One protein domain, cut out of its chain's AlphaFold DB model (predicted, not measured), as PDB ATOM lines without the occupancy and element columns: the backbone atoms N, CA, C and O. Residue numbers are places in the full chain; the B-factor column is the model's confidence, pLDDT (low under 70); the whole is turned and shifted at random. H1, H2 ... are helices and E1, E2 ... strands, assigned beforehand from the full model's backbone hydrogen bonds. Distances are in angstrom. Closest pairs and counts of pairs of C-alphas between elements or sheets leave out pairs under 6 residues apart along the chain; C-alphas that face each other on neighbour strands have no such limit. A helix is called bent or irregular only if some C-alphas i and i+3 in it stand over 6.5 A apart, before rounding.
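What this domain is: This is residues 110 to 167 and 312 to 428 of the 433 residues of an uncharacterized protein of Ornithinimicrobium humiphilum (UniProt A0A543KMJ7). A long, strongly twisted wall of eight strands has helix H1 over one end and two helices side by side, H2 and H4, over the other end. A small sheet of three strands, E5 E6 E7, stands close to E8 of the large sheet, and H2 packs on both sheets, while the short helix H3 lies away from the other helices. The printed part has 175 residues, with four named helices and eleven named strands in the order E1 H1 E2 E3 E4 E5 E6 H2 E7 H3 E8 H4 E9 E10 E11; the class is mixed, helices and strands. Both sheets are mixed, in the orders E2 E3 E4 E1 E8 E11 E10 E9 and E5 E6 E7. The whole is compact, with a radius of gyration of the C-alphas of 15.7 A and spans of 41 by 38 by 32 A.

How they stand to each other: E1, residues 110 to 116, is an inner strand of the large sheet. H1, residues 119 to 130, is on that sheet, over E2, residues 133 to 135, at a height over the sheet of 5.7 A and slantwise to the strands; Thr 127 and Val 133 have their closest C-alphas, 5.7 A apart. H1 is irregular, but only just: C-alphas 121 and 124 are 6.9 A apart. E2, E3, residues 139 to 141, and E4, residues 150 to 154, form a meander, each strand the antiparallel neighbour of the one before, with N 133 and O 141 at 2.9 A and N 140 and O 150 at 2.9 A. E4 is parallel to E1, with N 151 and O 112 at 2.8 A. E1, H1 and E2 make a split strand-helix-strand unit, two strands of one sheet that are not neighbours, with a helix between them along the chain and E3 and E4 between them in the sheet; its crossover is right-handed. E5, residues 165 to 167, is antiparallel to E6, residues 312 to 319, with N 316 and O 166 at 2.8 A. E6, H2, residues 322 to 333, and E7, residues 355 to 360, form a strand-helix-strand unit, two parallel neighbour strands with a helix between them along the chain, and its crossover is right-handed; N 317 of E6 and O 357 of E7 are within hydrogen-bond range at 2.9 A. H2 is on this small sheet at a height of 9.1 A, and on the large sheet at 11.1 A, over E11, residues 418 to 422, and along the strands. H3, residues 366 to 370, is on neither sheet. E8, residues 375 to 380, is antiparallel to E1, with N 111 and O 378 at 2.8 A, and parallel to E11, with N 420 and O 377 at 2.8 A. H4, residues 386 to 395, touches H2 through residues 328 to 332 of H2 alone, at a shallow tilt of 15 degrees, opposite ways; their closest C-alphas, of Ala 332 and Ala 393, are 4.8 A apart. E9, residues 399 to 404, E10, residues 408 to 412, and E11 are a second meander, with N 410 and O 402 at 2.9 A and N 411 and O 419 at 2.9 A. Every O i to N i+4 pair is within hydrogen-bond range in H2, H3 and H4, and 6 of 8 are in H1.

Where its parts are: E1 begins at C-alpha 110 (82.207, 117.841, 108.223) and is 19.4 A long. E6 measures 22.4 A, E7 17.0 A and E8 16.5 A; H1 and H2 are each 15.8 A and H4 is 14.3 A. E11 ends at C-alpha 422 (78.711, 124.772, 114.045).

The domain as a whole: The C-alphas of Gln 342 and Glu 428, the two farthest apart, are 44.8 A apart. Residues 168 to 311 are not printed, and C-alphas 167 and 312 are 10.3 A apart across this cut. The link from H2 to E7 is long, 21 residues. The mean pLDDT of the printed part is 96.1, and no printed residue is under 70.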
ATOM      1  N   VAL A 110      81.283 116.898 108.867       96.88
ATOM      2  CA  VAL A 110      82.207 117.841 108.223       96.88
ATOM      3  C   VAL A 110      81.659 118.223 106.861       96.88
ATOM      4  O   VAL A 110      81.337 117.366 106.044       96.88
ATOM      5  N   GLN A 111      81.622 119.522 106.619       97.50
ATOM      6  CA  GLN A 111      81.269 120.151 105.362       97.50
ATOM      7  C   GLN A 111      82.421 121.054 104.921       97.50
ATOM      8  O   GLN A 111      83.206 121.541 105.736       97.50
ATOM      9  N   LEU A 112      82.544 121.253 103.617       97.75
ATOM     10  CA  LEU A 112      83.392 122.287 103.052       97.75
ATOM     11  C   LEU A 112      82.512 123.437 102.581       97.75
ATOM     12  O   LEU A 112      81.430 123.210 102.044       97.75
ATOM     13  N   THR A 113      83.012 124.653 102.728       97.31
ATOM     14  CA  THR A 113      82.377 125.847 102.178       97.31
ATOM     15  C   THR A 113      83.353 126.507 101.226       97.31
ATOM     16  O   THR A 113      84.532 126.669 101.556       97.31
ATOM     17  N   ILE A 114      82.879 126.845 100.028       97.44
ATOM     18  CA  ILE A 114      83.653 127.569  99.022       97.44
ATOM     19  C   ILE A 114      82.940 128.883  98.720       97.44
ATOM     20  O   ILE A 114      81.856 128.900  98.138       97.44
ATOM     21  N   ASP A 115      83.585 129.984  99.095       96.81
ATOM     22  CA  ASP A 115      83.159 131.329  98.729       96.81
ATOM     23  C   ASP A 115      83.377 131.540  97.220       96.81
ATOM     24  O   ASP A 115      84.515 131.469  96.737       96.81
ATOM     25  N   ALA A 116      82.303 131.838  96.488       95.50
ATOM     26  CA  ALA A 116      82.315 132.075  95.047       95.50
ATOM     27  C   ALA A 116      81.612 133.391  94.681       95.50
ATOM     28  O   ALA A 116      80.653 133.815  95.326       95.50
ATOM     29  N   SER A 117      82.089 134.050  93.627       94.69
ATOM     30  CA  SER A 117      81.405 135.195  93.008       94.69
ATOM     31  C   SER A 117      80.273 134.743  92.084       94.69
ATOM     32  O   SER A 117      79.296 135.469  91.907       94.69
ATOM     33  N   ASP A 118      80.438 133.578  91.453       93.62
ATOM     34  CA  ASP A 118      79.450 132.938  90.583       93.62
ATOM     35  C   ASP A 118      79.484 131.415  90.793       93.62
ATOM     36  O   ASP A 118      80.139 130.671  90.055       93.62
ATOM     37  N   ALA A 119      78.776 130.945  91.827       95.00
ATOM     38  CA  ALA A 119      78.683 129.525  92.169       95.00
ATOM     39  C   ALA A 119      78.236 128.667  90.971       95.00
ATOM     40  O   ALA A 119      78.846 127.639  90.670       95.00
ATOM     41  N   ALA A 120      77.237 129.133  90.216       94.50
ATOM     42  CA  ALA A 120      76.704 128.418  89.060       94.50
ATOM     43  C   ALA A 120      77.756 128.204  87.954       94.50
ATOM     44  O   ALA A 120      77.704 127.198  87.238       94.50
ATOM     45  N   ALA A 121      78.724 129.115  87.816       93.88
ATOM     46  CA  ALA A 121      79.820 128.976  86.862       93.88
ATOM     47  C   ALA A 121      80.889 127.960  87.303       93.88
ATOM     48  O   ALA A 121      81.454 127.272  86.446       93.88
ATOM     49  N   VAL A 122      81.169 127.835  88.607       95.12
ATOM     50  CA  VAL A 122      82.240 126.962  89.130       95.12
ATOM     51  C   VAL A 122      81.759 125.569  89.545       95.12
ATOM     52  O   VAL A 122      82.509 124.602  89.404       95.12
ATOM     53  N   MET A 123      80.499 125.402  89.957       96.44
ATOM     54  CA  MET A 123      79.923 124.106  90.359       96.44
ATOM     55  C   MET A 123      80.160 122.961  89.353       96.44
ATOM     56  O   MET A 123      80.537 121.863  89.783       96.44
ATOM     57  N   PRO A 124      80.013 123.151  88.021       96.25
ATOM     58  CA  PRO A 124      80.271 122.081  87.056       96.25
ATOM     59  C   PRO A 124      81.727 121.599  87.039       96.25
ATOM     60  O   PRO A 124      81.971 120.425  86.758       96.25
ATOM     61  N   PHE A 125      82.691 122.482  87.332       97.31
ATOM     62  CA  PHE A 125      84.102 122.110  87.458       97.31
ATOM     63  C   PHE A 125      84.294 121.168  88.652       97.31
ATOM     64  O   PHE A 125      84.836 120.075  88.491       97.31
ATOM     65  N   TRP A 126      83.773 121.542  89.821       97.56
ATOM     66  CA  TRP A 126      83.924 120.773  91.059       97.56
ATOM     67  C   TRP A 126      83.170 119.443  91.036       97.56
ATOM     68  O   TRP A 126      83.704 118.417  91.459       97.56
ATOM     69  N   THR A 127      81.978 119.431  90.437       96.88
ATOM     70  CA  THR A 127      81.200 118.211  90.169       96.88
ATOM     71  C   THR A 127      82.028 117.207  89.360       96.88
ATOM     72  O   THR A 127      82.133 116.037  89.729       96.88
ATOM     73  N   ALA A 128      82.669 117.664  88.277       96.06
ATOM     74  CA  ALA A 128      83.490 116.814  87.420       96.06
ATOM     75  C   ALA A 128      84.794 116.363  88.100       96.06
ATOM     76  O   ALA A 128      85.154 115.190  87.997       96.06
ATOM     77  N   ALA A 129      85.478 117.266  88.809       96.56
ATOM     78  CA  ALA A 129      86.730 116.964  89.497       96.56
ATOM     79  C   ALA A 129      86.541 115.893  90.584       96.56
ATOM     80  O   ALA A 129      87.288 114.914  90.634       96.56
ATOM     81  N   LEU A 130      85.504 116.044  91.414       97.00
ATOM     82  CA  LEU A 130      85.269 115.203  92.588       97.00
ATOM     83  C   LEU A 130      84.336 114.016  92.322       97.00
ATOM     84  O   LEU A 130      84.204 113.145  93.176       97.00
ATOM     85  N   GLY A 131      83.692 113.942  91.151       96.31
ATOM     86  CA  GLY A 131      82.651 112.943  90.888       96.31
ATOM     87  C   GLY A 131      81.403 113.140  91.756       96.31
ATOM     88  O   GLY A 131      80.708 112.173  92.067       96.31
ATOM     89  N   TYR A 132      81.159 114.379  92.177       97.56
ATOM     90  CA  TYR A 132      80.003 114.775  92.976       97.56
ATOM     91  C   TYR A 132      78.778 115.008  92.081       97.56
ATOM     92  O   TYR A 132      78.846 114.871  90.858       97.56
ATOM     93  N   VAL A 133      77.647 115.357  92.690       97.25
ATOM     94  CA  VAL A 133      76.420 115.788  92.010       97.25
ATOM     95  C   VAL A 133      75.896 117.086  92.634       97.25
ATOM     96  O   VAL A 133      76.089 117.291  93.832       97.25
ATOM     97  N   PRO A 134      75.242 117.973  91.864       96.88
ATOM     98  CA  PRO A 134      74.573 119.134  92.442       96.88
ATOM     99  C   PRO A 134      73.395 118.698  93.325       96.88
ATOM    100  O   PRO A 134      72.679 117.753  92.983       96.88
ATOM    101  N   ASP A 135      73.181 119.413  94.426       94.12
ATOM    102  CA  ASP A 135      71.996 119.309  95.281       94.12
ATOM    103  C   ASP A 135      71.383 120.708  95.429       94.12
ATOM    104  O   ASP A 135      71.847 121.539  96.202       94.12
ATOM    105  N   GLY A 136      70.382 121.012  94.603       90.44
ATOM    106  CA  GLY A 136      69.892 122.384  94.455       90.44
ATOM    107  C   GLY A 136      70.923 123.319  93.806       90.44
ATOM    108  O   GLY A 136      71.777 122.878  93.035       90.44
ATOM    109  N   ASP A 137      70.800 124.613  94.102       89.75
ATOM    110  CA  ASP A 137      71.616 125.676  93.496       89.75
ATOM    111  C   ASP A 137      72.824 126.081  94.365       89.75
ATOM    112  O   ASP A 137      73.684 126.825  93.901       89.75
ATOM    113  N   GLU A 138      72.894 125.599  95.611       92.31
ATOM    114  CA  GLU A 138      73.881 126.036  96.611       92.31
ATOM    115  C   GLU A 138      74.774 124.901  97.130       92.31
ATOM    116  O   GLU A 138      75.750 125.179  97.819       92.31
ATOM    117  N   ASP A 139      74.509 123.636  96.787       95.56
ATOM    118  CA  ASP A 139      75.297 122.503  97.279       95.56
ATOM    119  C   ASP A 139      75.815 121.599  96.152       95.56
ATOM    120  O   ASP A 139      75.224 121.419  95.083       95.56
ATOM    121  N   THR A 140      76.964 120.976  96.398       97.25
ATOM    122  CA  THR A 140      77.515 119.887  95.584       97.25
ATOM    123  C   THR A 140      77.942 118.762  96.515       97.25
ATOM    124  O   THR A 140      78.735 118.970  97.428       97.25
ATOM    125  N   VAL A 141      77.405 117.562  96.313       97.19
ATOM    126  CA  VAL A 141      77.489 116.464  97.286       97.19
ATOM    127  C   VAL A 141      78.082 115.204  96.672       97.19
ATOM    128  O   VAL A 141      77.846 114.893  95.503       97.19
ATOM    129  N   ASP A 142      78.813 114.434  97.475       96.50
ATOM    130  CA  ASP A 142      79.152 113.062  97.118       96.50
ATOM    131  C   ASP A 142      77.850 112.241  97.008       96.50
ATOM    132  O   ASP A 142      77.124 112.125  98.005       96.50
ATOM    133  N   PRO A 143      77.532 111.637  95.844       95.62
ATOM    134  CA  PRO A 143      76.313 110.843  95.674       95.62
ATOM    135  C   PRO A 143      76.201 109.677  96.669       95.62
ATOM    136  O   PRO A 143      75.091 109.212  96.949       95.62
ATOM    137  N   TRP A 144      77.325 109.218  97.228       94.88
ATOM    138  CA  TRP A 144      77.378 108.143  98.218       94.88
ATOM    139  C   TRP A 144      77.578 108.633  99.653       94.88
ATOM    140  O   TRP A 144      77.655 107.802 100.556       94.88
ATOM    141  N   ARG A 145      77.601 109.954  99.893       94.44
ATOM    142  CA  ARG A 145      77.673 110.559 101.238       94.44
ATOM    143  C   ARG A 145      78.801 109.954 102.084       94.44
ATOM    144  O   ARG A 145      78.588 109.470 103.201       94.44
ATOM    145  N   ARG A 146      79.990 109.877 101.497       93.06
ATOM    146  CA  ARG A 146      81.218 109.379 102.122       93.06
ATOM    147  C   ARG A 146      82.226 110.499 102.336       93.06
ATOM    148  O   ARG A 146      82.938 110.490 103.334       93.06
ATOM    149  N   TYR A 147      82.241 111.463 101.425       95.88
ATOM    150  CA  TYR A 147      83.051 112.669 101.524       95.88
ATOM    151  C   TYR A 147      82.188 113.913 101.812       95.88
ATOM    152  O   TYR A 147      80.998 113.914 101.482       95.88
ATOM    153  N   PRO A 148      82.764 114.958 102.442       95.75
ATOM    154  CA  PRO A 148      82.075 116.186 102.806       95.75
ATOM    155  C   PRO A 148      81.318 116.797 101.627       95.75
ATOM    156  O   PRO A 148      81.888 116.883 100.530       95.75
ATOM    157  N   PRO A 149      80.070 117.254 101.831       96.81
ATOM    158  CA  PRO A 149      79.415 118.120 100.865       96.81
ATOM    159  C   PRO A 149      80.161 119.457 100.772       96.81
ATOM    160  O   PRO A 149      80.862 119.860 101.704       96.81
ATOM    161  N   ILE A 150      79.989 120.143  99.647       98.12
ATOM    162  CA  ILE A 150      80.458 121.507  99.423       98.12
ATOM    163  C   ILE A 150      79.240 122.424  99.397       98.12
ATOM    164  O   ILE A 150      78.377 122.228  98.542       98.12
ATOM    165  N   TRP A 151      79.202 123.418 100.282       97.56
ATOM    166  CA  TRP A 151      78.278 124.548 100.177       97.56
ATOM    167  C   TRP A 151      78.943 125.728  99.476       97.56
ATOM    168  O   TRP A 151      80.107 126.055  99.720       97.56
ATOM    169  N   TRP A 152      78.190 126.347  98.577       97.50
ATOM    170  CA  TRP A 152      78.600 127.492  97.784       97.50
ATOM    171  C   TRP A 152      78.078 128.765  98.431       97.50
ATOM    172  O   TRP A 152      76.887 129.065  98.375       97.50
ATOM    173  N   GLN A 153      78.986 129.515  99.047       95.94
ATOM    174  CA  GLN A 153      78.655 130.747  99.749       95.94
ATOM    175  C   GLN A 153      78.979 131.965  98.876       95.94
ATOM    176  O   GLN A 153      80.006 132.009  98.199       95.94
ATOM    177  N   ASP A 154      78.134 132.994  98.927       95.12
ATOM    178  CA  ASP A 154      78.419 134.267  98.263       95.12
ATOM    179  C   ASP A 154      79.704 134.906  98.814       95.12
ATOM    180  O   ASP A 154      79.842 135.172 100.015       95.12
ATOM    181  N   MET A 155      80.639 135.219  97.915       93.19
ATOM    182  CA  MET A 155      81.858 135.932  98.274       93.19
ATOM    183  C   MET A 155      81.581 137.430  98.496       93.19
ATOM    184  O   MET A 155      81.120 138.151  97.611       93.19
ATOM    185  N   ASP A 156      81.930 137.927  99.682       88.88
ATOM    186  CA  ASP A 156      81.684 139.311 100.112       88.88
ATOM    187  C   ASP A 156      82.565 140.362  99.411       88.88
ATOM    188  O   ASP A 156      82.159 141.515  99.232       88.88
ATOM    189  N   ALA A 157      83.779 139.978  99.016       90.75
ATOM    190  CA  ALA A 157      84.723 140.809  98.281       90.75
ATOM    191  C   ALA A 157      85.686 139.949  97.445       90.75
ATOM    192  O   ALA A 157      86.060 138.866  97.890       90.75
ATOM    193  N   PRO A 158      86.172 140.431  96.282       90.88
ATOM    194  CA  PRO A 158      87.104 139.675  95.449       90.88
ATOM    195  C   PRO A 158      88.395 139.294  96.181       90.88
ATOM    196  O   PRO A 158      89.054 140.143  96.785       90.88
ATOM    197  N   ARG A 159      88.800 138.030  96.047       94.00
ATOM    198  CA  ARG A 159      90.044 137.478  96.605       94.00
ATOM    199  C   ARG A 159      90.863 136.892  95.452       94.00
ATOM    200  O   ARG A 159      90.662 135.732  95.131       94.00
ATOM    201  N   PRO A 160      91.704 137.674  94.753       91.06
ATOM    202  CA  PRO A 160      92.313 137.249  93.488       91.06
ATOM    203  C   PRO A 160      93.542 136.342  93.642       91.06
ATOM    204  O   PRO A 160      93.993 135.762  92.657       91.06
ATOM    205  N   LEU A 161      94.129 136.243  94.838       92.62
ATOM    206  CA  LEU A 161      95.314 135.414  95.062       92.62
ATOM    207  C   LEU A 161      94.922 133.943  95.246       92.62
ATOM    208  O   LEU A 161      93.806 133.635  95.685       92.62
ATOM    209  N   ARG A 162      95.857 133.041  94.927       90.56
ATOM    210  CA  ARG A 162      95.711 131.587  95.104       90.56
ATOM    211  C   ARG A 162      95.326 131.250  96.545       90.56
ATOM    212  O   ARG A 162      95.815 131.883  97.481       90.56
ATOM    213  N   ASN A 163      94.455 130.260  96.723       92.38
ATOM    214  CA  ASN A 163      94.012 129.854  98.053       92.38
ATOM    215  C   ASN A 163      95.149 129.164  98.837       92.38
ATOM    216  O   ASN A 163      96.138 128.729  98.246       92.38
ATOM    217  N   ARG A 164      95.032 129.079 100.170       95.69
ATOM    218  CA  ARG A 164      95.885 128.203 101.004       95.69
ATOM    219  C   ARG A 164      95.236 126.858 101.312       95.69
ATOM    220  O   ARG A 164      95.846 126.036 101.975       95.69
ATOM    221  N   VAL A 165      94.006 126.649 100.858       97.12
ATOM    222  CA  VAL A 165      93.277 125.396 101.041       97.12
ATOM    223  C   VAL A 165      92.912 124.844  99.668       97.12
ATOM    224  O   VAL A 165      92.352 125.573  98.843       97.12
ATOM    225  N   HIS A 166      93.243 123.586  99.422       97.19
ATOM    226  CA  HIS A 166      92.943 122.870  98.183       97.19
ATOM    227  C   HIS A 166      92.438 121.463  98.504       97.19
ATOM    228  O   HIS A 166      92.472 121.030  99.658       97.19
ATOM    229  N   LEU A 167      91.928 120.769  97.492       97.81
ATOM    230  CA  LEU A 167      91.480 119.383  97.620       97.81
ATOM    231  C   LEU A 167      92.352 118.464  96.777       97.81
ATOM    232  O   LEU A 167      92.709 118.833  95.667       97.81
ATOM    233  N   PHE A 312      89.200 108.744  96.756       96.44
ATOM    234  CA  PHE A 312      89.698 109.296  98.000       96.44
ATOM    235  C   PHE A 312      89.847 110.805  97.857       96.44
ATOM    236  O   PHE A 312      90.543 111.276  96.957       96.44
ATOM    237  N   VAL A 313      89.166 111.551  98.728       96.81
ATOM    238  CA  VAL A 313      89.255 113.011  98.802       96.81
ATOM    239  C   VAL A 313      89.910 113.404 100.120       96.81
ATOM    240  O   VAL A 313      89.572 112.847 101.165       96.81
ATOM    241  N   GLN A 314      90.845 114.350 100.066       96.75
ATOM    242  CA  GLN A 314      91.472 114.957 101.242       96.75
ATOM    243  C   GLN A 314      91.600 116.469 101.087       96.75
ATOM    244  O   GLN A 314      91.530 116.989  99.976       96.75
ATOM    245  N   VAL A 315      91.773 117.160 102.214       98.19
ATOM    246  CA  VAL A 315      91.920 118.619 102.274       98.19
ATOM    247  C   VAL A 315      93.378 118.966 102.554       98.19
ATOM    248  O   VAL A 315      93.920 118.552 103.576       98.19
ATOM    249  N   GLY A 316      94.000 119.740 101.672       98.00
ATOM    250  CA  GLY A 316      95.337 120.292 101.865       98.00
ATOM    251  C   GLY A 316      95.271 121.700 102.441       98.00
ATOM    252  O   GLY A 316      94.506 122.529 101.948       98.00
ATOM    253  N   ILE A 317      96.066 121.981 103.475       98.38
ATOM    254  CA  ILE A 317      96.193 123.308 104.092       98.38
ATOM    255  C   ILE A 317      97.657 123.752 104.061       98.38
ATOM    256  O   ILE A 317      98.518 123.175 104.723       98.38
ATOM    257  N   ASP A 318      97.942 124.820 103.329       97.56
ATOM    258  CA  ASP A 318      99.262 125.436 103.288       97.56
ATOM    259  C   ASP A 318      99.572 126.145 104.618       97.56
ATOM    260  O   ASP A 318      98.788 126.972 105.102       97.56
ATOM    261  N   ALA A 319     100.756 125.888 105.172       97.50
ATOM    262  CA  ALA A 319     101.243 126.524 106.393       97.50
ATOM    263  C   ALA A 319     102.765 126.731 106.366       97.50
ATOM    264  O   ALA A 319     103.508 125.966 105.755       97.50
ATOM    265  N   VAL A 320     103.236 127.779 107.042       97.88
ATOM    266  CA  VAL A 320     104.663 128.040 107.281       97.88
ATOM    267  C   VAL A 320     105.130 127.317 108.550       97.88
ATOM    268  O   VAL A 320     106.193 126.704 108.560       97.88
ATOM    269  N   ASP A 321     104.346 127.375 109.631       97.56
ATOM    270  CA  ASP A 321     104.580 126.633 110.878       97.56
ATOM    271  C   ASP A 321     103.595 125.463 110.976       97.56
ATOM    272  O   ASP A 321     102.625 125.482 111.743       97.56
ATOM    273  N   ILE A 322     103.854 124.427 110.171       97.81
ATOM    274  CA  ILE A 322     103.035 123.210 110.118       97.81
ATOM    275  C   ILE A 322     102.809 122.610 111.515       97.81
ATOM    276  O   ILE A 322     101.653 122.349 111.846       97.81
ATOM    277  N   PRO A 323     103.823 122.416 112.387       97.38
ATOM    278  CA  PRO A 323     103.579 121.870 113.720       97.38
ATOM    279  C   PRO A 323     102.603 122.701 114.559       97.38
ATOM    280  O   PRO A 323     101.833 122.135 115.337       97.38
ATOM    281  N   ALA A 324     102.642 124.034 114.472       97.50
ATOM    282  CA  ALA A 324     101.728 124.882 115.231       97.50
ATOM    283  C   ALA A 324     100.309 124.888 114.658       97.50
ATOM    284  O   ALA A 324      99.354 124.733 115.422       97.50
ATOM    285  N   VAL A 325     100.185 124.991 113.335       98.19
ATOM    286  CA  VAL A 325      98.904 124.896 112.627       98.19
ATOM    287  C   VAL A 325      98.257 123.530 112.879       98.19
ATOM    288  O   VAL A 325      97.111 123.464 113.321       98.19
ATOM    289  N   ARG A 326      99.006 122.433 112.747       97.88
ATOM    290  CA  ARG A 326      98.513 121.067 112.970       97.88
ATOM    291  C   ARG A 326      97.925 120.860 114.365       97.88
ATOM    292  O   ARG A 326      96.838 120.302 114.487       97.88
ATOM    293  N   ARG A 327      98.572 121.378 115.419       98.44
ATOM    294  CA  ARG A 327      98.031 121.317 116.794       98.44
ATOM    295  C   ARG A 327      96.666 121.994 116.918       98.44
ATOM    296  O   ARG A 327      95.797 121.468 117.614       98.44
ATOM    297  N   PHE A 328      96.481 123.142 116.268       98.75
ATOM    298  CA  PHE A 328      95.189 123.824 116.239       98.75
ATOM    299  C   PHE A 328      94.128 122.972 115.539       98.75
ATOM    300  O   PHE A 328      93.061 122.749 116.108       98.75
ATOM    301  N   TRP A 329      94.431 122.444 114.353       98.75
ATOM    302  CA  TRP A 329      93.475 121.662 113.569       98.75
ATOM    303  C   TRP A 329      93.115 120.323 114.227       98.75
ATOM    304  O   TRP A 329      91.939 119.964 114.240       98.75
ATOM    305  N   CYS A 330      94.059 119.641 114.889       98.69
ATOM    306  CA  CYS A 330      93.749 118.501 115.763       98.69
ATOM    307  C   CYS A 330      92.721 118.881 116.835       98.69
ATOM    308  O   CYS A 330      91.727 118.183 117.025       98.69
ATOM    309  N   ALA A 331      92.923 120.012 117.517       98.62
ATOM    310  CA  ALA A 331      92.018 120.464 118.567       98.62
ATOM    311  C   ALA A 331      90.648 120.903 118.027       98.62
ATOM    312  O   ALA A 331      89.640 120.622 118.669       98.62
ATOM    313  N   ALA A 332      90.598 121.566 116.869       98.50
ATOM    314  CA  ALA A 332      89.366 122.066 116.257       98.50
ATOM    315  C   ALA A 332      88.513 120.950 115.630       98.50
ATOM    316  O   ALA A 332      87.286 120.973 115.751       98.50
ATOM    317  N   LEU A 333      89.147 119.938 115.033       98.44
ATOM    318  CA  LEU A 333      88.463 118.796 114.418       98.44
ATOM    319  C   LEU A 333      88.298 117.606 115.372       98.44
ATOM    320  O   LEU A 333      87.504 116.713 115.091       98.44
ATOM    321  N   GLY A 334      88.997 117.579 116.510       98.00
ATOM    322  CA  GLY A 334      89.058 116.387 117.365       98.00
ATOM    323  C   GLY A 334      89.802 115.230 116.688       98.00
ATOM    324  O   GLY A 334      89.429 114.072 116.862       98.00
ATOM    325  N   TYR A 335      90.797 115.568 115.869       98.25
ATOM    326  CA  TYR A 335      91.604 114.636 115.086       98.25
ATOM    327  C   TYR A 335      92.928 114.316 115.777       98.25
ATOM    328  O   TYR A 335      93.401 115.063 116.636       98.25
ATOM    329  N   GLU A 336      93.551 113.227 115.343       97.50
ATOM    330  CA  GLU A 336      94.877 112.791 115.772       97.50
ATOM    331  C   GLU A 336      95.888 112.954 114.637       97.50
ATOM    332  O   GLU A 336      95.528 112.909 113.462       97.50
ATOM    333  N   GLU A 337      97.157 113.160 114.985       97.25
ATOM    334  CA  GLU A 337      98.237 113.146 113.999       97.25
ATOM    335  C   GLU A 337      98.400 111.737 113.425       97.25
ATOM    336  O   GLU A 337      98.333 110.743 114.154       97.25
ATOM    337  N   ASP A 338      98.633 111.648 112.118       94.25
ATOM    338  CA  ASP A 338      99.022 110.388 111.509       94.25
ATOM    339  C   ASP A 338     100.375 109.925 112.089       94.25
ATOM    340  O   ASP A 338     101.294 110.734 112.248       94.25
ATOM    341  N   PRO A 339     100.526 108.636 112.446       89.38
ATOM    342  CA  PRO A 339     101.739 108.142 113.093       89.38
ATOM    343  C   PRO A 339     102.978 108.119 112.182       89.38
ATOM    344  O   PRO A 339     104.084 107.894 112.678       89.38
ATOM    345  N   ARG A 340     102.825 108.293 110.864       90.12
ATOM    346  CA  ARG A 340     103.939 108.304 109.907       90.12
ATOM    347  C   ARG A 340     104.738 109.606 110.013       90.12
ATOM    348  O   ARG A 340     104.214 110.688 109.787       90.12
ATOM    349  N   GLU A 341     106.043 109.514 110.274       88.38
ATOM    350  CA  GLU A 341     106.908 110.696 110.454       88.38
ATOM    351  C   GLU A 341     107.083 111.547 109.182       88.38
ATOM    352  O   GLU A 341     107.408 112.729 109.266       88.38
ATOM    353  N   GLN A 342     106.900 110.949 108.002       89.00
ATOM    354  CA  GLN A 342     107.097 111.602 106.707       89.00
ATOM    355  C   GLN A 342     105.865 112.349 106.182       89.00
ATOM    356  O   GLN A 342     105.960 112.977 105.130       89.00
ATOM    357  N   VAL A 343     104.721 112.249 106.864       94.62
ATOM    358  CA  VAL A 343     103.486 112.933 106.464       94.62
ATOM    359  C   VAL A 343     103.084 113.959 107.513       94.62
ATOM    360  O   VAL A 343     103.496 113.917 108.674       94.62
ATOM    361  N   THR A 344     102.272 114.916 107.091       97.50
ATOM    362  CA  THR A 344     101.751 115.968 107.966       97.50
ATOM    363  C   THR A 344     100.292 115.738 108.340       97.50
ATOM    364  O   THR A 344      99.768 116.485 109.163       97.50
ATOM    365  N   ASP A 345      99.679 114.696 107.782       97.75
ATOM    366  CA  ASP A 345      98.275 114.331 107.893       97.75
ATOM    367  C   ASP A 345      97.756 114.306 109.338       97.75
ATOM    368  O   ASP A 345      98.432 113.888 110.284       97.75
ATOM    369  N   ILE A 346      96.496 114.698 109.487       98.31
ATOM    370  CA  ILE A 346      95.668 114.462 110.662       98.31
ATOM    371  C   ILE A 346      94.407 113.713 110.246       98.31
ATOM    372  O   ILE A 346      93.858 113.904 109.155       98.31
ATOM    373  N   VAL A 347      93.942 112.836 111.126       97.06
ATOM    374  CA  VAL A 347      92.916 111.846 110.817       97.06
ATOM    375  C   VAL A 347      91.879 111.790 111.931       97.06
ATOM    376  O   VAL A 347      92.202 111.934 113.111       97.06
ATOM    377  N   ASP A 348      90.623 111.547 111.564       96.31
ATOM    378  CA  ASP A 348      89.601 111.176 112.539       96.31
ATOM    379  C   ASP A 348      90.034 109.873 113.240       96.31
ATOM    380  O   ASP A 348      90.291 108.882 112.541       96.31
ATOM    381  N   PRO A 349      90.072 109.819 114.586       95.56
ATOM    382  CA  PRO A 349      90.436 108.613 115.334       95.56
ATOM    383  C   PRO A 349      89.601 107.378 114.967       95.56
ATOM    384  O   PRO A 349      90.053 106.244 115.116       95.56
ATOM    385  N   ARG A 350      88.376 107.581 114.466       95.38
ATOM    386  CA  ARG A 350      87.449 106.521 114.033       95.38
ATOM    387  C   ARG A 350      87.438 106.311 112.521       95.38
ATOM    388  O   ARG A 350      86.724 105.431 112.046       95.38
ATOM    389  N   ARG A 351      88.215 107.094 111.761       93.88
ATOM    390  CA  ARG A 351      88.279 107.050 110.289       93.88
ATOM    391  C   ARG A 351      86.893 107.221 109.639       93.88
ATOM    392  O   ARG A 351      86.519 106.453 108.751       93.88
ATOM    393  N   LEU A 352      86.099 108.176 110.133       93.56
ATOM    394  CA  LEU A 352      84.765 108.490 109.599       93.56
ATOM    395  C   LEU A 352      84.801 109.731 108.710       93.56
ATOM    396  O   LEU A 352      84.184 109.740 107.651       93.56
ATOM    397  N   ALA A 353      85.544 110.754 109.124       92.75
ATOM    398  CA  ALA A 353      85.647 112.007 108.393       92.75
ATOM    399  C   ALA A 353      86.929 112.116 107.538       92.75
ATOM    400  O   ALA A 353      87.864 111.317 107.642       92.75
ATOM    401  N   THR A 354      86.939 113.111 106.648       94.81
ATOM    402  CA  THR A 354      87.995 113.333 105.644       94.81
ATOM    403  C   THR A 354      89.345 113.667 106.269       94.81
ATOM    404  O   THR A 354      89.405 114.372 107.275       94.81
ATOM    405  N   VAL A 355      90.420 113.167 105.651       97.50
ATOM    406  CA  VAL A 355      91.808 113.446 106.043       97.50
ATOM    407  C   VAL A 355      92.184 114.882 105.686       97.50
ATOM    408  O   VAL A 355      91.839 115.369 104.607       97.50
ATOM    409  N   VAL A 356      92.920 115.537 106.582       98.50
ATOM    410  CA  VAL A 356      93.504 116.863 106.346       98.50
ATOM    411  C   VAL A 356      95.021 116.735 106.387       98.50
ATOM    412  O   VAL A 356      95.545 116.144 107.324       98.50
ATOM    413  N   PHE A 357      95.728 117.281 105.404       98.38
ATOM    414  CA  PHE A 357      97.191 117.324 105.376       98.38
ATOM    415  C   PHE A 357      97.692 118.763 105.295       98.38
ATOM    416  O   PHE A 357      96.946 119.674 104.934       98.38
ATOM    417  N   PHE A 358      98.961 118.972 105.646       98.38
ATOM    418  CA  PHE A 358      99.568 120.302 105.663       98.38
ATOM    419  C   PHE A 358     100.760 120.383 104.718       98.38
ATOM    420  O   PHE A 358     101.663 119.547 104.776       98.38
ATOM    421  N   GLN A 359     100.778 121.406 103.874       96.00
ATOM    422  CA  GLN A 359     101.809 121.596 102.861       96.00
ATOM    423  C   GLN A 359     102.645 122.839 103.163       96.00
ATOM    424  O   GLN A 359     102.135 123.832 103.681       96.00
ATOM    425  N   ASP A 360     103.938 122.788 102.839       96.56
ATOM    426  CA  ASP A 360     104.838 123.918 103.049       96.56
ATOM    427  C   ASP A 360     104.381 125.148 102.252       96.56
ATOM    428  O   ASP A 360     104.219 125.118 101.028       96.56
ATOM    429  N   CYS A 361     104.227 126.261 102.963       95.56
ATOM    430  CA  CYS A 361     104.017 127.585 102.397       95.56
ATOM    431  C   CYS A 361     105.322 128.385 102.420       95.56
ATOM    432  O   CYS A 361     106.025 128.410 103.430       95.56
ATOM    433  N   ASP A 362     105.606 129.129 101.349       95.50
ATOM    434  CA  ASP A 362     106.702 130.098 101.353       95.50
ATOM    435  C   ASP A 362     106.406 131.226 102.371       95.50
ATOM    436  O   ASP A 362     105.364 131.889 102.262       95.50
ATOM    437  N   PRO A 363     107.270 131.465 103.380       95.56
ATOM    438  CA  PRO A 363     107.087 132.558 104.333       95.56
ATOM    439  C   PRO A 363     107.090 133.947 103.686       95.56
ATOM    440  O   PRO A 363     106.457 134.855 104.239       95.56
ATOM    441  N   ASP A 364     107.756 134.106 102.537       96.44
ATOM    442  CA  ASP A 364     107.863 135.373 101.812       96.44
ATOM    443  C   ASP A 364     106.614 135.678 100.962       96.44
ATOM    444  O   ASP A 364     106.436 136.815 100.514       96.44
ATOM    445  N   ASP A 365     105.678 134.726 100.829       94.62
ATOM    446  CA  ASP A 365     104.381 134.902 100.160       94.62
ATOM    447  C   ASP A 365     103.363 135.662 101.042       94.62
ATOM    448  O   ASP A 365     102.249 135.229 101.352       94.62
ATOM    449  N   THR A 366     103.807 136.820 101.527       94.44
ATOM    450  CA  THR A 366     103.125 137.649 102.529       94.44
ATOM    451  C   THR A 366     101.764 138.162 102.068       94.44
ATOM    452  O   THR A 366     100.834 138.213 102.874       94.44
ATOM    453  N   GLU A 367     101.612 138.509 100.786       94.94
ATOM    454  CA  GLU A 367     100.341 138.989 100.234       94.94
ATOM    455  C   GLU A 367      99.291 137.873 100.206       94.94
ATOM    456  O   GLU A 367      98.171 138.079 100.681       94.94
ATOM    457  N   ARG A 368      99.658 136.671  99.736       94.31
ATOM    458  CA  ARG A 368      98.749 135.516  99.726       94.31
ATOM    459  C   ARG A 368      98.353 135.114 101.136       94.31
ATOM    460  O   ARG A 368      97.180 134.851 101.384       94.31
ATOM    461  N   ARG A 369      99.307 135.103 102.071       94.56
ATOM    462  CA  ARG A 369      99.066 134.766 103.483       94.56
ATOM    463  C   ARG A 369      98.164 135.777 104.197       94.56
ATOM    464  O   ARG A 369      97.399 135.393 105.075       94.56
ATOM    465  N   ALA A 370      98.211 137.052 103.810       93.75
ATOM    466  CA  ALA A 370      97.327 138.083 104.354       93.75
ATOM    467  C   ALA A 370      95.889 138.009 103.804       93.75
ATOM    468  O   ALA A 370      94.970 138.535 104.433       93.75
ATOM    469  N   GLN A 371      95.681 137.375 102.645       94.50
ATOM    470  CA  GLN A 371      94.350 137.168 102.080       94.50
ATOM    471  C   GLN A 371      93.588 136.090 102.868       94.50
ATOM    472  O   GLN A 371      94.141 135.033 103.190       94.50
ATOM    473  N   ARG A 372      92.301 136.340 103.140       94.81
ATOM    474  CA  ARG A 372      91.368 135.318 103.641       94.81
ATOM    475  C   ARG A 372      91.184 134.227 102.581       94.81
ATOM    476  O   ARG A 372      91.123 134.529 101.389       94.81
ATOM    477  N   ASN A 373      91.081 132.974 103.010       95.12
ATOM    478  CA  ASN A 373      90.817 131.869 102.094       95.12
ATOM    479  C   ASN A 373      89.403 131.952 101.495       95.12
ATOM    480  O   ASN A 373      88.521 132.622 102.034       95.12
ATOM    481  N   ARG A 374      89.197 131.293 100.355       96.31
ATOM    482  CA  ARG A 374      87.858 131.054  99.784       96.31
ATOM    483  C   ARG A 374      87.270 129.726 100.243       96.31
ATOM    484  O   ARG A 374      86.069 129.642 100.430       96.31
ATOM    485  N   VAL A 375      88.119 128.727 100.468       96.44
ATOM    486  CA  VAL A 375      87.717 127.429 101.025       96.44
ATOM    487  C   VAL A 375      87.934 127.421 102.538       96.44
ATOM    488  O   VAL A 375      89.032 127.755 102.997       96.44
ATOM    489  N   HIS A 376      86.917 127.017 103.295       95.00
ATOM    490  CA  HIS A 376      87.010 126.730 104.727       95.00
ATOM    491  C   HIS A 376      86.251 125.456 105.105       95.00
ATOM    492  O   HIS A 376      85.492 124.896 104.312       95.00
ATOM    493  N   VAL A 377      86.537 124.965 106.312       97.62
ATOM    494  CA  VAL A 377      85.963 123.732 106.855       97.62
ATOM    495  C   VAL A 377      84.888 124.085 107.869       97.62
ATOM    496  O   VAL A 377      85.140 124.849 108.797       97.62
ATOM    497  N   ASP A 378      83.735 123.449 107.751       97.88
ATOM    498  CA  ASP A 378      82.623 123.586 108.679       97.88
ATOM    499  C   ASP A 378      82.458 122.255 109.408       97.88
ATOM    500  O   ASP A 378      82.293 121.206 108.787       97.88
ATOM    501  N   VAL A 379      82.509 122.268 110.737       97.88
ATOM    502  CA  VAL A 379      82.303 121.065 111.548       97.88
ATOM    503  C   VAL A 379      81.084 121.239 112.442       97.88
ATOM    504  O   VAL A 379      81.041 122.077 113.346       97.88
ATOM    505  N   PHE A 380      80.070 120.422 112.170       98.12
ATOM    506  CA  PHE A 380      78.846 120.342 112.946       98.12
ATOM    507  C   PHE A 380      79.070 119.460 114.165       98.12
ATOM    508  O   PHE A 380      79.420 118.284 114.061       98.12
ATOM    509  N   LEU A 381      78.837 120.045 115.332       98.19
ATOM    510  CA  LEU A 381      79.096 119.452 116.630       98.19
ATOM    511  C   LEU A 381      77.790 119.214 117.388       98.19
ATOM    512  O   LEU A 381      76.825 119.974 117.241       98.19
ATOM    513  N   PRO A 382      77.774 118.221 118.292       97.38
ATOM    514  CA  PRO A 382      76.751 118.130 119.317       97.38
ATOM    515  C   PRO A 382      76.657 119.459 120.079       97.38
ATOM    516  O   PRO A 382      77.673 120.005 120.518       97.38
ATOM    517  N   ALA A 383      75.440 119.979 120.265       94.31
ATOM    518  CA  ALA A 383      75.223 121.269 120.928       94.31
ATOM    519  C   ALA A 383      75.841 121.318 122.339       94.31
ATOM    520  O   ALA A 383      76.363 122.349 122.756       94.31
ATOM    521  N   ASP A 384      75.844 120.187 123.052       95.31
ATOM    522  CA  ASP A 384      76.438 120.027 124.383       95.31
ATOM    523  C   ASP A 384      77.976 119.911 124.380       95.31
ATOM    524  O   ASP A 384      78.589 119.893 125.447       95.31
ATOM    525  N   ARG A 385      78.608 119.840 123.200       97.19
ATOM    526  CA  ARG A 385      80.065 119.709 123.011       97.19
ATOM    527  C   ARG A 385      80.701 120.899 122.299       97.19
ATOM    528  O   ARG A 385      81.913 121.079 122.398       97.19
ATOM    529  N   ALA A 386      79.914 121.732 121.624       97.44
ATOM    530  CA  ALA A 386      80.427 122.832 120.810       97.44
ATOM    531  C   ALA A 386      81.311 123.819 121.595       97.44
ATOM    532  O   ALA A 386      82.419 124.135 121.164       97.44
ATOM    533  N   GLU A 387      80.890 124.238 122.794       97.94
ATOM    534  CA  GLU A 387      81.700 125.128 123.640       97.94
ATOM    535  C   GLU A 387      83.000 124.470 124.131       97.94
ATOM    536  O   GLU A 387      84.018 125.139 124.317       97.94
ATOM    537  N   GLU A 388      82.984 123.155 124.361       98.12
ATOM    538  CA  GLU A 388      84.187 122.403 124.721       98.12
ATOM    539  C   GLU A 388      85.188 122.385 123.571       98.12
ATOM    540  O   GLU A 388      86.366 122.684 123.792       98.12
ATOM    541  N   ARG A 389      84.711 122.133 122.347       98.44
ATOM    542  CA  ARG A 389      85.548 122.170 121.149       98.44
ATOM    543  C   ARG A 389      86.121 123.560 120.893       98.44
ATOM    544  O   ARG A 389      87.318 123.680 120.648       98.44
ATOM    545  N   LEU A 390      85.308 124.609 121.037       98.69
ATOM    546  CA  LEU A 390      85.768 125.993 120.924       98.69
ATOM    547  C   LEU A 390      86.900 126.281 121.916       98.69
ATOM    548  O   LEU A 390      87.954 126.783 121.529       98.69
ATOM    549  N   ARG A 391      86.727 125.920 123.194       98.69
ATOM    550  CA  ARG A 391      87.779 126.105 124.206       98.69
ATOM    551  C   ARG A 391      89.062 125.353 123.855       98.69
ATOM    552  O   ARG A 391      90.138 125.904 124.073       98.69
ATOM    553  N   ALA A 392      88.962 124.132 123.329       98.69
ATOM    554  CA  ALA A 392      90.123 123.354 122.899       98.69
ATOM    555  C   ALA A 392      90.869 124.039 121.742       98.69
ATOM    556  O   ALA A 392      92.083 124.222 121.827       98.69
ATOM    557  N   ALA A 393      90.146 124.501 120.718       98.69
ATOM    558  CA  ALA A 393      90.721 125.222 119.584       98.69
ATOM    559  C   ALA A 393      91.436 126.518 120.022       98.69
ATOM    560  O   ALA A 393      92.564 126.787 119.609       98.69
ATOM    561  N   LEU A 394      90.831 127.293 120.931       98.75
ATOM    562  CA  LEU A 394      91.451 128.504 121.485       98.75
ATOM    563  C   LEU A 394      92.687 128.190 122.342       98.75
ATOM    564  O   LEU A 394      93.698 128.885 122.251       98.75
ATOM    565  N   ALA A 395      92.642 127.126 123.147       98.62
ATOM    566  CA  ALA A 395      93.793 126.682 123.933       98.62
ATOM    567  C   ALA A 395      94.967 126.217 123.051       98.62
ATOM    568  O   ALA A 395      96.122 126.350 123.453       98.62
ATOM    569  N   ALA A 396      94.680 125.725 121.844       98.50
ATOM    570  CA  ALA A 396      95.675 125.345 120.846       98.50
ATOM    571  C   ALA A 396      96.247 126.533 120.041       98.50
ATOM    572  O   ALA A 396      97.035 126.324 119.122       98.50
ATOM    573  N   GLY A 397      95.899 127.775 120.400       97.94
ATOM    574  CA  GLY A 397      96.411 128.998 119.767       97.94
ATOM    575  C   GLY A 397      95.450 129.648 118.772       97.94
ATOM    576  O   GLY A 397      95.806 130.657 118.167       97.94
ATOM    577  N   GLY A 398      94.243 129.099 118.619       98.19
ATOM    578  CA  GLY A 398      93.210 129.665 117.763       98.19
ATOM    579  C   GLY A 398      92.653 130.996 118.262       98.19
ATOM    580  O   GLY A 398      92.734 131.335 119.446       98.19
ATOM    581  N   ARG A 399      92.010 131.734 117.357       98.38
ATOM    582  CA  ARG A 399      91.344 133.008 117.656       98.38
ATOM    583  C   ARG A 399      89.973 133.070 116.997       98.38
ATOM    584  O   ARG A 399      89.861 132.875 115.794       98.38
ATOM    585  N   VAL A 400      88.945 133.435 117.764       98.56
ATOM    586  CA  VAL A 400      87.619 133.734 117.199       98.56
ATOM    587  C   VAL A 400      87.728 134.953 116.280       98.56
ATOM    588  O   VAL A 400      88.179 136.019 116.712       98.56
ATOM    589  N   VAL A 401      87.331 134.792 115.018       97.75
ATOM    590  CA  VAL A 401      87.225 135.890 114.042       97.75
ATOM    591  C   VAL A 401      85.787 136.376 113.904       97.75
ATOM    592  O   VAL A 401      85.567 137.569 113.706       97.75
ATOM    593  N   LEU A 402      84.819 135.479 114.097       97.56
ATOM    594  CA  LEU A 402      83.395 135.781 114.084       97.56
ATOM    595  C   LEU A 402      82.675 134.950 115.152       97.56
ATOM    596  O   LEU A 402      82.877 133.744 115.256       97.56
ATOM    597  N   ASP A 403      81.818 135.605 115.932       97.81
ATOM    598  CA  ASP A 403      80.953 134.965 116.926       97.81
ATOM    599  C   ASP A 403      79.489 135.139 116.507       97.81
ATOM    600  O   ASP A 403      78.982 136.260 116.402       97.81
ATOM    601  N   ARG A 404      78.822 134.016 116.233       96.56
ATOM    602  CA  ARG A 404      77.395 133.926 115.893       96.56
ATOM    603  C   ARG A 404      76.708 132.921 116.814       96.56
ATOM    604  O   ARG A 404      75.811 132.177 116.407       96.56
ATOM    605  N   SER A 405      77.146 132.904 118.069       93.25
ATOM    606  CA  SER A 405      76.579 132.068 119.116       93.25
ATOM    607  C   SER A 405      75.046 132.207 119.210       93.25
ATOM    608  O   SER A 405      74.487 133.285 118.985       93.25
ATOM    609  N   PRO A 406      74.335 131.106 119.525       93.56
ATOM    610  CA  PRO A 406      74.869 129.777 119.850       93.56
ATOM    611  C   PRO A 406      75.136 128.894 118.617       93.56
ATOM    612  O   PRO A 406      75.436 127.715 118.775       93.56
ATOM    613  N   PHE A 407      74.965 129.416 117.399       95.94
ATOM    614  CA  PHE A 407      74.885 128.578 116.206       95.94
ATOM    615  C   PHE A 407      76.231 128.276 115.572       95.94
ATOM    616  O   PHE A 407      76.382 127.168 115.065       95.94
ATOM    617  N   TRP A 408      77.178 129.212 115.556       97.56
ATOM    618  CA  TRP A 408      78.553 128.910 115.162       97.56
ATOM    619  C   TRP A 408      79.555 129.968 115.617       97.56
ATOM    620  O   TRP A 408      79.193 131.095 115.973       97.56
ATOM    621  N   TRP A 409      80.826 129.582 115.555       98.56
ATOM    622  CA  TRP A 409      81.982 130.462 115.663       98.56
ATOM    623  C   TRP A 409      82.936 130.169 114.517       98.56
ATOM    624  O   TRP A 409      83.303 129.011 114.329       98.56
ATOM    625  N   THR A 410      83.402 131.216 113.846       98.50
ATOM    626  CA  THR A 410      84.536 131.108 112.929       98.50
ATOM    627  C   THR A 410      85.807 131.309 113.736       98.50
ATOM    628  O   THR A 410      85.993 132.343 114.396       98.50
ATOM    629  N   VAL A 411      86.684 130.312 113.711       98.69
ATOM    630  CA  VAL A 411      87.951 130.310 114.440       98.69
ATOM    631  C   VAL A 411      89.087 130.223 113.434       98.69
ATOM    632  O   VAL A 411      89.104 129.339 112.587       98.69
ATOM    633  N   ALA A 412      90.041 131.142 113.540       98.38
ATOM    634  CA  ALA A 412      91.252 131.118 112.738       98.38
ATOM    635  C   ALA A 412      92.404 130.453 113.493       98.38
ATOM    636  O   ALA A 412      92.566 130.672 114.702       98.38
ATOM    637  N   ASP A 413      93.227 129.707 112.762       98.25
ATOM    638  CA  ASP A 413      94.539 129.258 113.221       98.25
ATOM    639  C   ASP A 413      95.552 130.424 113.294       98.25
ATOM    640  O   ASP A 413      95.229 131.597 113.068       98.25
ATOM    641  N   LEU A 414      96.806 130.109 113.636       96.50
ATOM    642  CA  LEU A 414      97.884 131.099 113.770       96.50
ATOM    643  C   LEU A 414      98.259 131.792 112.448       96.50
ATOM    644  O   LEU A 414      98.914 132.835 112.475       96.50
ATOM    645  N   GLU A 415      97.844 131.236 111.311       96.50
ATOM    646  CA  GLU A 415      98.131 131.722 109.961       96.50
ATOM    647  C   GLU A 415      96.873 132.186 109.214       96.50
ATOM    648  O   GLU A 415      96.910 132.478 108.017       96.50
ATOM    649  N   GLY A 416      95.752 132.318 109.927       95.88
ATOM    650  CA  GLY A 416      94.510 132.855 109.388       95.88
ATOM    651  C   GLY A 416      93.699 131.875 108.542       95.88
ATOM    652  O   GLY A 416      92.799 132.334 107.844       95.88
ATOM    653  N   ASN A 417      93.990 130.568 108.563       97.06
ATOM    654  CA  ASN A 417      93.083 129.578 107.976       97.06
ATOM    655  C   ASN A 417      91.898 129.367 108.928       97.06
ATOM    656  O   ASN A 417      92.086 129.291 110.142       97.06
ATOM    657  N   GLU A 418      90.684 129.306 108.386       97.62
ATOM    658  CA  GLU A 418      89.446 129.374 109.164       97.62
ATOM    659  C   GLU A 418      88.706 128.031 109.200       97.62
ATOM    660  O   GLU A 418      88.696 127.283 108.221       97.62
ATOM    661  N   VAL A 419      88.071 127.759 110.341       98.50
ATOM    662  CA  VAL A 419      87.136 126.652 110.560       98.50
ATOM    663  C   VAL A 419      85.902 127.165 111.300       98.50
ATOM    664  O   VAL A 419      86.028 127.916 112.274       98.50
ATOM    665  N   ASP A 420      84.720 126.741 110.868       98.50
ATOM    666  CA  ASP A 420      83.461 127.025 111.547       98.50
ATOM    667  C   ASP A 420      83.079 125.881 112.488       98.50
ATOM    668  O   ASP A 420      82.867 124.740 112.079       98.50
ATOM    669  N   LEU A 421      82.956 126.188 113.779       98.56
ATOM    670  CA  LEU A 421      82.437 125.259 114.784       98.56
ATOM    671  C   LEU A 421      80.928 125.475 114.911       98.56
ATOM    672  O   LEU A 421      80.496 126.449 115.526       98.56
ATOM    673  N   SER A 422      80.138 124.581 114.320       98.06
ATOM    674  CA  SER A 422      78.711 124.772 114.045       98.06
ATOM    675  C   SER A 422      77.792 123.894 114.903       98.06
ATOM    676  O   SER A 422      78.085 122.739 115.186       98.06
ATOM    677  N   VAL A 423      76.623 124.420 115.272       97.31
ATOM    678  CA  VAL A 423      75.526 123.718 115.957       97.31
ATOM    679  C   VAL A 423      74.245 123.856 115.140       97.31
ATOM    680  O   VAL A 423      73.765 124.971 114.928       97.31
ATOM    681  N   SER A 424      73.667 122.732 114.707       94.56
ATOM    682  CA  SER A 424      72.451 122.710 113.873       94.56
ATOM    683  C   SER A 424      71.159 122.908 114.667       94.56
ATOM    684  O   SER A 424      70.226 123.560 114.197       94.56
ATOM    685  N   VAL A 425      71.089 122.344 115.876       93.62
ATOM    686  CA  VAL A 425      69.874 122.347 116.701       93.62
ATOM    687  C   VAL A 425      69.440 123.779 117.012       93.62
ATOM    688  O   VAL A 425      70.194 124.559 117.593       93.62
ATOM    689  N   GLY A 426      68.196 124.121 116.674       91.88
ATOM    690  CA  GLY A 426      67.621 125.432 116.969       91.88
ATOM    691  C   GLY A 426      67.712 126.472 115.854       91.88
ATOM    692  O   GLY A 426      67.114 127.535 116.014       91.88
ATOM    693  N   ARG A 427      68.470 126.210 114.776       91.44
ATOM    694  CA  ARG A 427      68.647 127.169 113.670       91.44
ATOM    695  C   ARG A 427      67.322 127.460 112.962       91.44
ATOM    696  O   ARG A 427      66.996 128.619 112.731       91.44
ATOM    697  N   GLU A 428      66.532 126.423 112.704       88.94
ATOM    698  CA  GLU A 428      65.230 126.521 112.027       88.94
ATOM    699  C   GLU A 428      64.254 127.415 112.788       88.94
ATOM    700  O   GLU A 428      63.668 128.329 112.213       88.94
TER     701      GLU A 428